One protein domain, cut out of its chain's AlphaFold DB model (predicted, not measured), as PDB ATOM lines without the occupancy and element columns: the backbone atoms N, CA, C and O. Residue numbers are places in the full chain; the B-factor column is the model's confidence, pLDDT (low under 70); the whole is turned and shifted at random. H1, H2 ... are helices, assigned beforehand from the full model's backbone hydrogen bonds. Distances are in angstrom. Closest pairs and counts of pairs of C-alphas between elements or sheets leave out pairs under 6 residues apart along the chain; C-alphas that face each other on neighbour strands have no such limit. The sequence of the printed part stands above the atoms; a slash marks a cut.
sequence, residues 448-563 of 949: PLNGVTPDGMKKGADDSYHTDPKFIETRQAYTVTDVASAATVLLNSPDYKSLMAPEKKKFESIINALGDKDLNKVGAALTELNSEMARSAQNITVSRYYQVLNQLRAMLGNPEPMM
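AT A GLANCE: This is residues 448 to 563 of the 949 residues of an uncharacterized protein of Bdellovibrio sp. SKB1291214 (UniProt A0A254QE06). Four helices, H2, H4, H5 and H6, make an up-and-down bundle with mostly crossed packing; H4, H5 and H6 fold back on one another, and the long H2 meets H4 and H6. Short H1 sits at one end of the elongated outline, 44 by 25 by 23 A, and short H3 near the other. The 116 printed residues hold six named helices, H1 to H6 in chain order, and no named strand: the class is all helix. The whole is compact, with a radius of gyration of the C-alphas of 14.2 A.

HOW THE PARTS SIT: H1, residues 461 to 465, and H2, residues 469 to 490, touch only at the corner, Tyr 465 to Ile 472, C-alphas 5.9 A apart. H3, residues 494 to 497, touches H6, residues 544 to 556, at Asp 495 and Arg 544, closest C-alphas 6.0 A. Residues 480 to 488 of H2 touch residues 511 to 514 of H4, residues 501 to 514; the closest C-alphas, of Ala 484 and Leu 514, are 5.7 A apart, at a steep tilt of 37 degrees, only just past shallow, opposite ways. H4 and H5, residues 519 to 539, form a hairpin, closest C-alphas Leu 514 and Val 522, 4.7 A. H5 and H6 form another, Ser 536 to Tyr 546, 5.4 A. H2 touches H6 at Val 483 and Met 555, 6.3 A between C-alphas. Every O i to N i+4 pair is within hydrogen-bond range in H4 and H6; H2 has 15 of 18, H5 15 of 17, H1 0 of 1 but 2 of 2 O i to N i+3 pairs, and H3 is too short for an i+4 pair.

IN THESE COORDINATES: H1 begins at C-alpha 461 (239.946, 113.304, 115.416). H2 is 30.5 A long, with a kink of 26 degrees near residue 484; H4 is 20.0 A, H5 31.3 A and H6 18.9 A, ending at C-alpha 556 (229.719, 107.708, 125.726).

THE WHOLE: The farthest C-alphas, of Thr 467 and Ser 498, are 44.9 A apart. The printed part has no cut, and the five links between helices are tight. Residues 459 to 463 and 540 to 542 have pLDDT under 70.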
ATOM      1  N   PRO A 448     232.919  97.693 116.732       90.62
ATOM      2  CA  PRO A 448     231.988  97.547 117.845       90.62
ATOM      3  C   PRO A 448     231.774  98.841 118.631       90.62
ATOM      4  O   PRO A 448     230.725  98.998 119.248       90.62
ATOM      5  N   LEU A 449     232.741  99.764 118.599       91.94
ATOM      6  CA  LEU A 449     232.726 101.002 119.387       91.94
ATOM      7  C   LEU A 449     232.486 102.262 118.542       91.94
ATOM      8  O   LEU A 449     232.755 103.374 118.998       91.94
ATOM      9  N   ASN A 450     231.998 102.117 117.307       87.38
ATOM     10  CA  ASN A 450     231.793 103.263 116.425       87.38
ATOM     11  C   ASN A 450     230.872 104.323 117.065       87.38
ATOM     12  O   ASN A 450     229.857 103.994 117.677       87.38
ATOM     13  N   GLY A 451     231.220 105.604 116.921       85.69
ATOM     14  CA  GLY A 451     230.471 106.725 117.506       85.69
ATOM     15  C   GLY A 451     230.723 106.980 119.000       85.69
ATOM     16  O   GLY A 451     230.269 108.003 119.524       85.69
ATOM     17  N   VAL A 452     231.468 106.109 119.694       91.75
ATOM     18  CA  VAL A 452     231.995 106.427 121.031       91.75
ATOM     19  C   VAL A 452     233.050 107.522 120.892       91.75
ATOM     20  O   VAL A 452     233.897 107.455 120.001       91.75
ATOM     21  N   THR A 453     233.014 108.537 121.757       90.31
ATOM     22  CA  THR A 453     234.033 109.599 121.745       90.31
ATOM     23  C   THR A 453     235.391 109.031 122.178       90.31
ATOM     24  O   THR A 453     235.471 108.473 123.270       90.31
ATOM     25  N   PRO A 454     236.459 109.135 121.369       89.88
ATOM     26  CA  PRO A 454     237.774 108.626 121.749       89.88
ATOM     27  C   PRO A 454     238.411 109.473 122.860       89.88
ATOM     28  O   PRO A 454     238.417 110.704 122.791       89.88
ATOM     29  N   ASP A 455     238.973 108.810 123.873       89.94
ATOM     30  CA  ASP A 455     239.619 109.476 125.007       89.94
ATOM     31  C   ASP A 455     240.796 110.379 124.582       89.94
ATOM     32  O   ASP A 455     241.597 110.037 123.703       89.94
ATOM     33  N   GLY A 456     240.900 111.546 125.228       83.75
ATOM     34  CA  GLY A 456     241.987 112.509 125.035       83.75
ATOM     35  C   GLY A 456     242.030 113.194 123.664       83.75
ATOM     36  O   GLY A 456     242.998 113.898 123.363       83.75
ATOM     37  N   MET A 457     241.013 113.009 122.820       81.88
ATOM     38  CA  MET A 457     240.983 113.544 121.462       81.88
ATOM     39  C   MET A 457     240.079 114.767 121.310       81.88
ATOM     40  O   MET A 457     238.994 114.865 121.879       81.88
ATOM     41  N   LYS A 458     240.525 115.722 120.485       77.50
ATOM     42  CA  LYS A 458     239.696 116.862 120.079       77.50
ATOM     43  C   LYS A 458     238.590 116.385 119.133       77.50
ATOM     44  O   LYS A 458     238.805 115.494 118.316       77.50
ATOM     45  N   LYS A 459     237.428 117.039 119.201       67.75
ATOM     46  CA  LYS A 459     236.296 116.817 118.288       67.75
ATOM     47  C   LYS A 459     236.772 116.914 116.826       67.75
ATOM     48  O   LYS A 459     237.345 117.936 116.457       67.75
ATOM     49  N   GLY A 460     236.552 115.859 116.035       64.06
ATOM     50  CA  GLY A 460     237.038 115.730 114.649       64.06
ATOM     51  C   GLY A 460     238.239 114.790 114.459       64.06
ATOM     52  O   GLY A 460     238.563 114.445 113.332       64.06
ATOM     53  N   ALA A 461     238.878 114.307 115.531       65.94
ATOM     54  CA  ALA A 461     239.946 113.304 115.416       65.94
ATOM     55  C   ALA A 461     239.453 111.924 114.924       65.94
ATOM     56  O   ALA A 461     240.267 111.110 114.475       65.94
ATOM     57  N   ASP A 462     238.134 111.698 114.958       60.19
ATOM     58  CA  ASP A 462     237.432 110.527 114.412       60.19
ATOM     59  C   ASP A 462     237.726 110.313 112.914       60.19
ATOM     60  O   ASP A 462     237.633 109.192 112.418       60.19
ATOM     61  N   ASP A 463     238.173 111.353 112.201       64.75
ATOM     62  CA  ASP A 463     238.637 111.277 110.811       64.75
ATOM     63  C   ASP A 463     239.818 110.307 110.627       64.75
ATOM     64  O   ASP A 463     239.995 109.730 109.548       64.75
ATOM     65  N   SER A 464     240.592 110.073 111.695       72.62
ATOM     66  CA  SER A 464     241.691 109.097 111.716       72.62
ATOM     67  C   SER A 464     241.191 107.653 111.723       72.62
ATOM     68  O   SER A 464     241.979 106.740 111.503       72.62
ATOM     69  N   TYR A 465     239.894 107.411 111.949       78.62
ATOM     70  CA  TYR A 465     239.327 106.063 111.916       78.62
ATOM     71  C   TYR A 465     239.463 105.433 110.519       78.62
ATOM     72  O   TYR A 465     239.595 104.219 110.394       78.62
ATOM     73  N   HIS A 466     239.494 106.251 109.459       82.56
ATOM     74  CA  HIS A 466     239.714 105.755 108.101       82.56
ATOM     75  C   HIS A 466     241.137 105.200 107.897       82.56
ATOM     76  O   HIS A 466     241.321 104.180 107.230       82.56
ATOM     77  N   THR A 467     242.138 105.863 108.482       82.25
ATOM     78  CA  THR A 467     243.563 105.566 108.282       82.25
ATOM     79  C   THR A 467     244.113 104.593 109.324       82.25
ATOM     80  O   THR A 467     244.757 103.614 108.954       82.25
ATOM     81  N   ASP A 468     243.818 104.808 110.608       86.56
ATOM     82  CA  ASP A 468     244.200 103.932 111.722       86.56
ATOM     83  C   ASP A 468     243.011 103.656 112.667       86.56
ATOM     84  O   ASP A 468     242.904 104.213 113.769       86.56
ATOM     85  N   PRO A 469     242.109 102.736 112.281       87.81
ATOM     86  CA  PRO A 469     240.971 102.387 113.118       87.81
ATOM     87  C   PRO A 469     241.378 101.675 114.412       87.81
ATOM     88  O   PRO A 469     240.612 101.657 115.368       87.81
ATOM     89  N   LYS A 470     242.571 101.063 114.493       88.25
ATOM     90  CA  LYS A 470     243.005 100.358 115.715       88.25
ATOM     91  C   LYS A 470     243.349 101.350 116.813       88.25
ATOM     92  O   LYS A 470     242.972 101.140 117.967       88.25
ATOM     93  N   PHE A 471     244.031 102.428 116.450       89.94
ATOM     94  CA  PHE A 471     244.327 103.505 117.375       89.94
ATOM     95  C   PHE A 471     243.050 104.137 117.938       89.94
ATOM     96  O   PHE A 471     242.926 104.271 119.158       89.94
ATOM     97  N   ILE A 472     242.073 104.440 117.078       89.69
ATOM     98  CA  ILE A 472     240.807 105.040 117.517       89.69
ATOM     99  C   ILE A 472     239.993 104.079 118.384       89.69
ATOM    100  O   ILE A 472     239.571 104.471 119.468       89.69
ATOM    101  N   GLU A 473     239.849 102.811 117.991       89.38
ATOM    102  CA  GLU A 473     239.125 101.822 118.807       89.38
ATOM    103  C   GLU A 473     239.759 101.618 120.183       89.38
ATOM    104  O   GLU A 473     239.049 101.457 121.172       89.38
ATOM    105  N   THR A 474     241.089 101.678 120.272       91.56
ATOM    106  CA  THR A 474     241.793 101.586 121.559       91.56
ATOM    107  C   THR A 474     241.425 102.764 122.465       91.56
ATOM    108  O   THR A 474     241.156 102.575 123.649       91.56
ATOM    109  N   ARG A 475     241.351 103.981 121.912       92.62
ATOM    110  CA  ARG A 475     240.928 105.180 122.654       92.62
ATOM    111  C   ARG A 475     239.453 105.148 123.034       92.62
ATOM    112  O   ARG A 475     239.108 105.545 124.140       92.62
ATOM    113  N   GLN A 476     238.595 104.645 122.153       92.88
ATOM    114  CA  GLN A 476     237.178 104.442 122.446       92.88
ATOM    115  C   GLN A 476     236.983 103.416 123.562       92.88
ATOM    116  O   GLN A 476     236.151 103.627 124.440       92.88
ATOM    117  N   ALA A 477     237.767 102.336 123.579       93.69
ATOM    118  CA  ALA A 477     237.705 101.329 124.633       93.69
ATOM    119  C   ALA A 477     238.066 101.905 126.014       93.69
ATOM    120  O   ALA A 477     237.430 101.537 127.006       93.69
ATOM    121  N   TYR A 478     239.023 102.841 126.087       94.38
ATOM    122  CA  TYR A 478     239.301 103.573 127.328       94.38
ATOM    123  C   TYR A 478     238.092 104.394 127.780       94.38
ATOM    124  O   TYR A 478     237.654 104.225 128.915       94.38
ATOM    125  N   THR A 479     237.466 105.156 126.877       94.19
ATOM    126  CA  THR A 479     236.226 105.886 127.187       94.19
ATOM    127  C   THR A 479     235.133 104.957 127.705       94.19
ATOM    128  O   THR A 479     234.510 105.253 128.718       94.19
ATOM    129  N   VAL A 480     234.888 103.817 127.052       95.12
ATOM    130  CA  VAL A 480     233.876 102.853 127.520       95.12
ATOM    131  C   VAL A 480     234.214 102.356 128.925       95.12
ATOM    132  O   VAL A 480     233.326 102.310 129.769       95.12
ATOM    133  N   THR A 481     235.477 102.029 129.199       94.06
ATOM    134  CA  THR A 481     235.913 101.535 130.517       94.06
ATOM    135  C   THR A 481     235.697 102.582 131.614       94.06
ATOM    136  O   THR A 481     235.161 102.273 132.686       94.06
ATOM    137  N   ASP A 482     236.047 103.836 131.330       94.19
ATOM    138  CA  ASP A 482     235.862 104.955 132.251       94.19
ATOM    139  C   ASP A 482     234.375 105.238 132.482       94.19
ATOM    140  O   ASP A 482     233.932 105.409 133.622       94.19
ATOM    141  N   VAL A 483     233.571 105.208 131.417       94.50
ATOM    142  CA  VAL A 483     232.125 105.416 131.505       94.50
ATOM    143  C   VAL A 483     231.431 104.262 132.216       94.50
ATOM    144  O   VAL A 483     230.558 104.521 133.035       94.50
ATOM    145  N   ALA A 484     231.814 103.007 131.982       93.56
ATOM    146  CA  ALA A 484     231.271 101.860 132.710       93.56
ATOM    147  C   ALA A 484     231.529 102.001 134.218       93.56
ATOM    148  O   ALA A 484     230.633 101.761 135.030       93.56
ATOM    149  N   SER A 485     232.717 102.490 134.587       91.50
ATOM    150  CA  SER A 485     233.086 102.769 135.978       91.50
ATOM    151  C   SER A 485     232.265 103.925 136.562       91.50
ATOM    152  O   SER A 485     231.697 103.792 137.647       91.50
ATOM    153  N   ALA A 486     232.123 105.032 135.828       90.94
ATOM    154  CA  ALA A 486     231.339 106.197 136.242       90.94
ATOM    155  C   ALA A 486     229.827 105.911 136.306       90.94
ATOM    156  O   ALA A 486     229.125 106.422 137.181       90.94
ATOM    157  N   ALA A 487     229.314 105.051 135.425       91.25
ATOM    158  CA  ALA A 487     227.905 104.688 135.343       91.25
ATOM    159  C   ALA A 487     227.421 103.911 136.573       91.25
ATOM    160  O   ALA A 487     226.227 103.926 136.871       91.25
ATOM    161  N   THR A 488     228.322 103.308 137.356       90.25
ATOM    162  CA  THR A 488     227.959 102.703 138.647       90.25
ATOM    163  C   THR A 488     227.398 103.738 139.633       90.25
ATOM    164  O   THR A 488     226.548 103.411 140.461       90.25
ATOM    165  N   VAL A 489     227.764 105.019 139.493       90.31
ATOM    166  CA  VAL A 489     227.173 106.127 140.261       90.31
ATOM    167  C   VAL A 489     225.705 106.349 139.875       90.31
ATOM    168  O   VAL A 489     224.882 106.648 140.744       90.31
ATOM    169  N   LEU A 490     225.334 106.126 138.607       89.56
ATOM    170  CA  LEU A 490     223.947 106.252 138.142       89.56
ATOM    171  C   LEU A 490     223.023 105.225 138.804       89.56
ATOM    172  O   LEU A 490     221.861 105.550 139.044       89.56
ATOM    173  N   LEU A 491     223.530 104.050 139.200       90.31
ATOM    174  CA  LEU A 491     222.769 103.044 139.961       90.31
ATOM    175  C   LEU A 491     222.333 103.544 141.352       90.31
ATOM    176  O   LEU A 491     221.408 103.010 141.956       90.31
ATOM    177  N   ASN A 492     222.965 104.600 141.865       90.12
ATOM    178  CA  ASN A 492     222.591 105.222 143.135       90.12
ATOM    179  C   ASN A 492     221.722 106.479 142.966       90.12
ATOM    180  O   ASN A 492     221.239 107.024 143.969       90.12
ATOM    181  N   SER A 493     221.494 106.922 141.723       90.06
ATOM    182  CA  SER A 493     220.744 108.140 141.410       90.06
ATOM    183  C   SER A 493     219.260 108.042 141.811       90.06
ATOM    184  O   SER A 493     218.677 106.949 141.809       90.06
ATOM    185  N   PRO A 494     218.608 109.173 142.147       89.38
ATOM    186  CA  PRO A 494     217.167 109.205 142.410       89.38
ATOM    187  C   PRO A 494     216.338 108.684 141.228       89.38
ATOM    188  O   PRO A 494     215.361 107.958 141.432       89.38
ATOM    189  N   ASP A 495     216.763 108.999 140.002       87.88
ATOM    190  CA  ASP A 495     216.078 108.589 138.779       87.88
ATOM    191  C   ASP A 495     216.135 107.068 138.604       87.88
ATOM    192  O   ASP A 495     215.086 106.441 138.429       87.88
ATOM    193  N   TYR A 496     217.307 106.449 138.795       91.25
ATOM    194  CA  TYR A 496     217.459 104.990 138.768       91.25
ATOM    195  C   TYR A 496     216.624 104.284 139.843       91.25
ATOM    196  O   TYR A 496     215.936 103.296 139.571       91.25
ATOM    197  N   LYS A 497     216.628 104.802 141.079       90.88
ATOM    198  CA  LYS A 497     215.859 104.215 142.193       90.88
ATOM    199  C   LYS A 497     214.366 104.137 141.888       90.88
ATOM    200  O   LYS A 497     213.713 103.193 142.339       90.88
ATOM    201  N   SER A 498     213.852 105.068 141.089       88.31
ATOM    202  CA  SER A 498     212.450 105.116 140.677       88.31
ATOM    203  C   SER A 498     212.080 104.244 139.470       88.31
ATOM    204  O   SER A 498     210.898 104.159 139.145       88.31
ATOM    205  N   LEU A 499     213.048 103.579 138.830       90.69
ATOM    206  CA  LEU A 499     212.793 102.676 137.704       90.69
ATOM    207  C   LEU A 499     212.098 101.379 138.142       90.69
ATOM    208  O   LEU A 499     212.288 100.889 139.266       90.69
ATOM    209  N   MET A 500     211.333 100.785 137.226       91.31
ATOM    210  CA  MET A 500     210.708  99.478 137.434       91.31
ATOM    211  C   MET A 500     211.759  98.360 137.428       91.31
ATOM    212  O   MET A 500     212.822  98.480 136.823       91.31
ATOM    213  N   ALA A 501     211.464  97.225 138.069       92.50
ATOM    214  CA  ALA A 501     212.404  96.101 138.153       92.50
ATOM    215  C   ALA A 501     212.934  95.601 136.784       92.50
ATOM    216  O   ALA A 501     214.135  95.339 136.687       92.50
ATOM    217  N   PRO A 502     212.118  95.508 135.708       91.12
ATOM    218  CA  PRO A 502     212.624  95.134 134.385       91.12
ATOM    219  C   PRO A 502     213.602  96.160 133.794       91.12
ATOM    220  O   PRO A 502     214.611  95.769 133.213       91.12
ATOM    221  N   GLU A 503     213.331  97.455 133.973       91.94
ATOM    222  CA  GLU A 503     214.171  98.563 133.492       91.94
ATOM    223  C   GLU A 503     215.509  98.605 134.238       91.94
ATOM    224  O   GLU A 503     216.559  98.756 133.616       91.94
ATOM    225  N   LYS A 504     215.479  98.386 135.561       93.12
ATOM    226  CA  LYS A 504     216.675  98.246 136.405       93.12
ATOM    227  C   LYS A 504     217.565  97.107 135.930       93.12
ATOM    228  O   LYS A 504     218.728  97.330 135.616       93.12
ATOM    229  N   LYS A 505     216.986  95.911 135.770       94.81
ATOM    230  CA  LYS A 505     217.705  94.723 135.290       94.81
ATOM    231  C   LYS A 505     218.339  94.955 133.916       94.81
ATOM    232  O   LYS A 505     219.480  94.564 133.687       94.81
ATOM    233  N   LYS A 506     217.601  95.590 133.002       94.19
ATOM    234  CA  LYS A 506     218.084  95.975 131.669       94.19
ATOM    235  C   LYS A 506     219.248  96.966 131.747       94.19
ATOM    236  O   LYS A 506     220.266  96.757 131.101       94.19
ATOM    237  N   PHE A 507     219.111  98.017 132.551       94.50
ATOM    238  CA  PHE A 507     220.143  99.039 132.715       94.50
ATOM    239  C   PHE A 507     221.425  98.483 133.350       94.50
ATOM    240  O   PHE A 507     222.514  98.721 132.835       94.50
ATOM    241  N   GLU A 508     221.302  97.682 134.411       94.94
ATOM    242  CA  GLU A 508     222.430  96.978 135.036       94.94
ATOM    243  C   GLU A 508     223.111  96.020 134.051       94.94
ATOM    244  O   GLU A 508     224.336  95.976 133.989       94.94
ATOM    245  N   SER A 509     222.334  95.291 133.240       95.56
ATOM    246  CA  SER A 509     222.871  94.419 132.188       95.56
ATOM    247  C   SER A 509     223.710  95.198 131.172       95.56
ATOM    248  O   SER A 509     224.803  94.755 130.826       95.56
ATOM    249  N   ILE A 510     223.233  96.369 130.733       95.50
ATOM    250  CA  ILE A 510     223.976  97.245 129.818       95.50
ATOM    251  C   ILE A 510     225.282  97.708 130.476       95.50
ATOM    252  O   ILE A 510     226.340  97.533 129.880       95.50
ATOM    253  N   ILE A 511     225.243  98.240 131.705       94.94
ATOM    254  CA  ILE A 511     226.451  98.718 132.409       94.94
ATOM    255  C   ILE A 511     227.477  97.595 132.584       94.94
ATOM    256  O   ILE A 511     228.652  97.782 132.278       94.94
ATOM    257  N   ASN A 512     227.036  96.419 133.032       94.06
ATOM    258  CA  ASN A 512     227.925  95.279 133.243       94.06
ATOM    259  C   ASN A 512     228.582  94.824 131.932       94.06
ATOM    260  O   ASN A 512     229.766  94.504 131.923       94.06
ATOM    261  N   ALA A 513     227.834  94.827 130.826       94.44
ATOM    262  CA  ALA A 513     228.357  94.448 129.518       94.44
ATOM    263  C   ALA A 513     229.281  95.517 128.900       94.44
ATOM    264  O   ALA A 513     230.188  95.162 128.152       94.44
ATOM    265  N   LEU A 514     229.114  96.802 129.246       94.12
ATOM    266  CA  LEU A 514     230.066  97.861 128.881       94.12
ATOM    267  C   LEU A 514     231.421  97.706 129.595       94.12
ATOM    268  O   LEU A 514     232.434  98.136 129.060       94.12
ATOM    269  N   GLY A 515     231.451  97.078 130.776       91.50
ATOM    270  CA  GLY A 515     232.683  96.781 131.517       91.50
ATOM    271  C   GLY A 515     233.402  95.488 131.099       91.50
ATOM    272  O   GLY A 515     234.397  95.124 131.728       91.50
ATOM    273  N   ASP A 516     232.905  94.759 130.091       94.38
ATOM    274  CA  ASP A 516     233.539  93.523 129.611       94.38
ATOM    275  C   ASP A 516     234.815  93.835 128.796       94.38
ATOM    276  O   ASP A 516     234.940  94.876 128.155       94.38
ATOM    277  N   LYS A 517     235.783  92.910 128.806       91.25
ATOM    278  CA  LYS A 517     237.023  93.025 128.020       91.25
ATOM    279  C   LYS A 517     236.817  92.666 126.547       91.25
ATOM    280  O   LYS A 517     237.635  93.038 125.709       91.25
ATOM    281  N   ASP A 518     235.767  91.911 126.232       92.88
ATOM    282  CA  ASP A 518     235.404  91.559 124.863       92.88
ATOM    283  C   ASP A 518     234.638  92.708 124.197       92.88
ATOM    284  O   ASP A 518     233.459  92.949 124.472       92.88
ATOM    285  N   LEU A 519     235.308  93.389 123.264       90.62
ATOM    286  CA  LEU A 519     234.751  94.532 122.541       90.62
ATOM    287  C   LEU A 519     233.456  94.196 121.789       90.62
ATOM    288  O   LEU A 519     232.610  95.070 121.635       90.62
ATOM    289  N   ASN A 520     233.247  92.948 121.357       90.38
ATOM    290  CA  ASN A 520     231.998  92.570 120.688       90.38
ATOM    291  C   ASN A 520     230.813  92.575 121.657       90.38
ATOM    292  O   ASN A 520     229.711  92.982 121.285       90.38
ATOM    293  N   LYS A 521     231.028  92.171 122.915       92.19
ATOM    294  CA  LYS A 521     229.996  92.257 123.957       92.19
ATOM    295  C   LYS A 521     229.709  93.701 124.335       92.19
ATOM    296  O   LYS A 521     228.543  94.056 124.490       92.19
ATOM    297  N   VAL A 522     230.745  94.540 124.394       93.44
ATOM    298  CA  VAL A 522     230.588  95.989 124.578       93.44
ATOM    299  C   VAL A 522     229.751  96.579 123.435       93.44
ATOM    300  O   VAL A 522     228.766  97.271 123.683       93.44
ATOM    301  N   GLY A 523     230.061  96.250 122.177       92.12
ATOM    302  CA  GLY A 523     229.282  96.697 121.016       92.12
ATOM    303  C   GLY A 523     227.829  96.198 121.019       92.12
ATOM    304  O   GLY A 523     226.905  96.936 120.655       92.12
ATOM    305  N   ALA A 524     227.586  94.969 121.485       92.38
ATOM    306  CA  ALA A 524     226.236  94.447 121.694       92.38
ATOM    307  C   ALA A 524     225.483  95.236 122.780       92.38
ATOM    308  O   ALA A 524     224.314  95.575 122.585       92.38
ATOM    309  N   ALA A 525     226.159  95.612 123.870       94.19
ATOM    310  CA  ALA A 525     225.596  96.447 124.930       94.19
ATOM    311  C   ALA A 525     225.241  97.857 124.435       94.19
ATOM    312  O   ALA A 525     224.167  98.365 124.750       94.19
ATOM    313  N   LEU A 526     226.087  98.473 123.599       94.69
ATOM    314  CA  LEU A 526     225.795  99.761 122.951       94.69
ATOM    315  C   LEU A 526     224.586  99.668 122.007       94.69
ATOM    316  O   LEU A 526     223.752 100.575 121.937       94.69
ATOM    317  N   THR A 527     224.450  98.545 121.301       92.31
ATOM    318  CA  THR A 527     223.288  98.270 120.444       92.31
ATOM    319  C   THR A 527     222.009  98.106 121.273       92.31
ATOM    320  O   THR A 527     220.951  98.628 120.897       92.31
ATOM    321  N   GLU A 528     222.095  97.430 122.421       94.12
ATOM    322  CA  GLU A 528     220.985  97.303 123.366       94.12
ATOM    323  C   GLU A 528     220.608  98.659 123.979       94.12
ATOM    324  O   GLU A 528     219.427  99.007 123.971       94.12
ATOM    325  N   LEU A 529     221.588  99.469 124.396       94.62
ATOM    326  CA  LEU A 529     221.387 100.840 124.878       94.62
ATOM    327  C   LEU A 529     220.576 101.673 123.878       94.62
ATOM    328  O   LEU A 529     219.543 102.240 124.233       94.62
ATOM    329  N   ASN A 530     220.993 101.699 122.611       92.94
ATOM    330  CA  ASN A 530     220.289 102.436 121.561       92.94
ATOM    331  C   ASN A 530     218.865 101.909 121.313       92.94
ATOM    332  O   ASN A 530     217.943 102.692 121.072       92.94
ATOM    333  N   SER A 531     218.667 100.593 121.403       92.00
ATOM    334  CA  SER A 531     217.354  99.963 121.231       92.00
ATOM    335  C   SER A 531     216.396 100.310 122.373       92.00
ATOM    336  O   SER A 531     215.237 100.645 122.125       92.00
ATOM    337  N   GLU A 532     216.868 100.274 123.621       92.50
ATOM    338  CA  GLU A 532     216.073 100.656 124.794       92.50
ATOM    339  C   GLU A 532     215.788 102.162 124.822       92.50
ATOM    340  O   GLU A 532     214.684 102.576 125.184       92.50
ATOM    341  N   MET A 533     216.715 102.997 124.342       92.19
ATOM    342  CA  MET A 533     216.446 104.421 124.125       92.19
ATOM    343  C   MET A 533     215.330 104.645 123.105       92.19
ATOM    344  O   MET A 533     214.413 105.418 123.368       92.19
ATOM    345  N   ALA A 534     215.361 103.956 121.961       89.69
ATOM    346  CA  ALA A 534     214.316 104.083 120.945       89.69
ATOM    347  C   ALA A 534     212.941 103.615 121.457       89.69
ATOM    348  O   ALA A 534     211.924 104.235 121.148       89.69
ATOM    349  N   ARG A 535     212.903 102.550 122.271       89.19
ATOM    350  CA  ARG A 535     211.673 102.058 122.917       89.19
ATOM    351  C   ARG A 535     211.132 103.053 123.941       89.19
ATOM    352  O   ARG A 535     209.954 103.396 123.902       89.19
ATOM    353  N   SER A 536     211.988 103.543 124.833       88.75
ATOM    354  CA  SER A 536     211.594 104.484 125.890       88.75
ATOM    355  C   SER A 536     211.230 105.875 125.348       88.75
ATOM    356  O   SER A 536     210.374 106.551 125.922       88.75
ATOM    357  N   ALA A 537     211.769 106.262 124.186       85.44
ATOM    358  CA  ALA A 537     211.420 107.495 123.483       85.44
ATOM    359  C   ALA A 537     209.972 107.543 122.956       85.44
ATOM    360  O   ALA A 537     209.520 108.597 122.527       85.44
ATOM    361  N   GLN A 538     209.199 106.454 122.991       83.38
ATOM    362  CA  GLN A 538     207.776 106.515 122.630       83.38
ATOM    363  C   GLN A 538     206.922 107.223 123.705       83.38
ATOM    364  O   GLN A 538     205.814 107.652 123.404       83.38
ATOM    365  N   ASN A 539     207.456 107.423 124.923       72.69
ATOM    366  CA  ASN A 539     206.795 108.094 126.053       72.69
ATOM    367  C   ASN A 539     207.717 109.152 126.722       72.69
ATOM    368  O   ASN A 539     207.964 109.118 127.932       72.69
ATOM    369  N   ILE A 540     208.249 110.092 125.923       62.25
ATOM    370  CA  ILE A 540     209.342 111.030 126.291       62.25
ATOM    371  C   ILE A 540     209.048 111.884 127.533       62.25
ATOM    372  O   ILE A 540     209.940 112.122 128.341       62.25
ATOM    373  N   THR A 541     207.814 112.359 127.712       56.19
ATOM    374  CA  THR A 541     207.475 113.351 128.750       56.19
ATOM    375  C   THR A 541     207.465 112.799 130.176       56.19
ATOM    376  O   THR A 541     207.453 113.588 131.117       56.19
ATOM    377  N   VAL A 542     207.486 111.471 130.361       59.72
ATOM    378  CA  VAL A 542     207.349 110.832 131.689       59.72
ATOM    379  C   VAL A 542     208.385 109.721 131.934       59.72
ATOM    380  O   VAL A 542     208.558 109.276 133.069       59.72
ATOM    381  N   SER A 543     209.113 109.267 130.907       78.62
ATOM    382  CA  SER A 543     210.048 108.148 131.059       78.62
ATOM    383  C   SER A 543     211.354 108.572 131.743       78.62
ATOM    384  O   SER A 543     212.314 109.002 131.103       78.62
ATOM    385  N   ARG A 544     211.420 108.393 133.068       87.00
ATOM    386  CA  ARG A 544     212.677 108.480 133.839       87.00
ATOM    387  C   ARG A 544     213.726 107.483 133.334       87.00
ATOM    388  O   ARG A 544     214.917 107.768 133.379       87.00
ATOM    389  N   TYR A 545     213.284 106.353 132.777       91.31
ATOM    390  CA  TYR A 545     214.163 105.373 132.142       91.31
ATOM    391  C   TYR A 545     214.918 105.968 130.950       91.31
ATOM    392  O   TYR A 545     216.139 105.838 130.876       91.31
ATOM    393  N   TYR A 546     214.230 106.717 130.081       91.75
ATOM    394  CA  TYR A 546     214.875 107.433 128.979       91.75
ATOM    395  C   TYR A 546     215.924 108.436 129.480       91.75
ATOM    396  O   TYR A 546     217.003 108.525 128.904       91.75
ATOM    397  N   GLN A 547     215.645 109.171 130.563       89.81
ATOM    398  CA  GLN A 547     216.593 110.144 131.126       89.81
ATOM    399  C   GLN A 547     217.886 109.475 131.608       89.81
ATOM    400  O   GLN A 547     218.972 109.949 131.277       89.81
ATOM    401  N   VAL A 548     217.774 108.353 132.324       92.19
ATOM    402  CA  VAL A 548     218.927 107.580 132.813       92.19
ATOM    403  C   VAL A 548     219.731 106.983 131.646       92.19
ATOM    404  O   VAL A 548     220.957 107.093 131.624       92.19
ATOM    405  N   LEU A 549     219.061 106.431 130.626       93.44
ATOM    406  CA  LEU A 549     219.725 105.945 129.406       93.44
ATOM    407  C   LEU A 549     220.411 107.080 128.630       93.44
ATOM    408  O   LEU A 549     221.512 106.902 128.114       93.44
ATOM    409  N   ASN A 550     219.788 108.258 128.566       92.56
ATOM    410  CA  ASN A 550     220.337 109.420 127.875       92.56
ATOM    411  C   ASN A 550     221.560 110.000 128.598       92.56
ATOM    412  O   ASN A 550     222.498 110.429 127.933       92.56
ATOM    413  N   GLN A 551     221.590 109.979 129.936       92.88
ATOM    414  CA  GLN A 551     222.784 110.340 130.710       92.88
ATOM    415  C   GLN A 551     223.943 109.382 130.412       92.88
ATOM    416  O   GLN A 551     225.044 109.840 130.112       92.88
ATOM    417  N   LEU A 552     223.684 108.067 130.407       94.25
ATOM    418  CA  LEU A 552     224.688 107.064 130.041       94.25
ATOM    419  C   LEU A 552     225.193 107.264 128.602       94.25
ATOM    420  O   LEU A 552     226.399 107.269 128.362       94.25
ATOM    421  N   ARG A 553     224.289 107.490 127.640       94.19
ATOM    422  CA  ARG A 553     224.665 107.771 126.247       94.19
ATOM    423  C   ARG A 553     225.498 109.042 126.126       94.19
ATOM    424  O   ARG A 553     226.503 109.014 125.432       94.19
ATOM    425  N   ALA A 554     225.121 110.119 126.812       93.44
ATOM    426  CA  ALA A 554     225.848 111.386 126.767       93.44
ATOM    427  C   ALA A 554     227.298 111.249 127.256       93.44
ATOM    428  O   ALA A 554     228.182 111.896 126.701       93.44
ATOM    429  N   MET A 555     227.553 110.378 128.239       93.19
ATOM    430  CA  MET A 555     228.911 110.056 128.695       93.19
ATOM    431  C   MET A 555     229.731 109.308 127.629       93.19
ATOM    432  O   MET A 555     230.929 109.533 127.513       93.19
ATOM    433  N   LEU A 556     229.089 108.450 126.830       92.25
ATOM    434  CA  LEU A 556     229.719 107.708 125.726       92.25
ATOM    435  C   LEU A 556     229.864 108.545 124.440       92.25
ATOM    436  O   LEU A 556     230.580 108.146 123.522       92.25
ATOM    437  N   GLY A 557     229.168 109.681 124.345       90.50
ATOM    438  CA  GLY A 557     229.043 110.483 123.130       90.50
ATOM    439  C   GLY A 557     227.807 110.100 122.312       90.50
ATOM    440  O   GLY A 557     226.672 110.266 122.763       90.50
ATOM    441  N   ASN A 558     228.006 109.619 121.083       89.00
ATOM    442  CA  ASN A 558     226.915 109.194 120.203       89.00
ATOM    443  C   ASN A 558     227.186 107.795 119.628       89.00
ATOM    444  O   ASN A 558     227.359 107.666 118.414       89.00
ATOM    445  N   PRO A 559     227.246 106.757 120.484       89.50
ATOM    446  CA  PRO A 559     227.541 105.402 120.045       89.50
ATOM    447  C   PRO A 559     226.528 104.946 118.996       89.50
ATOM    448  O   PRO A 559     225.314 105.050 119.194       89.50
ATOM    449  N   GLU A 560     227.026 104.417 117.887       84.62
ATOM    450  CA  GLU A 560     226.213 103.785 116.855       84.62
ATOM    451  C   GLU A 560     226.113 102.271 117.113       84.62
ATOM    452  O   GLU A 560     226.933 101.708 117.842       84.62
ATOM    453  N   PRO A 561     225.102 101.575 116.558       81.31
ATOM    454  CA  PRO A 561     225.062 100.117 116.601       81.31
ATOM    455  C   PRO A 561     226.342  99.508 116.026       81.31
ATOM    456  O   PRO A 561     226.917 100.065 115.086       81.31
ATOM    457  N   MET A 562     226.725  98.333 116.536       85.94
ATOM    458  CA  MET A 562     227.903  97.598 116.068       85.94
ATOM    459  C   MET A 562     227.916  97.528 114.537       85.94
ATOM    460  O   MET A 562     227.012  96.964 113.909       85.94
ATOM    461  N   MET A 563     228.936  98.135 113.930       87.38
ATOM    462  CA  MET A 563     229.053  98.141 112.482       87.38
ATOM    463  C   MET A 563     229.599  96.805 112.004       87.38
ATOM    464  O   MET A 563     230.658  96.348 112.435       87.38
TER     465      MET A 563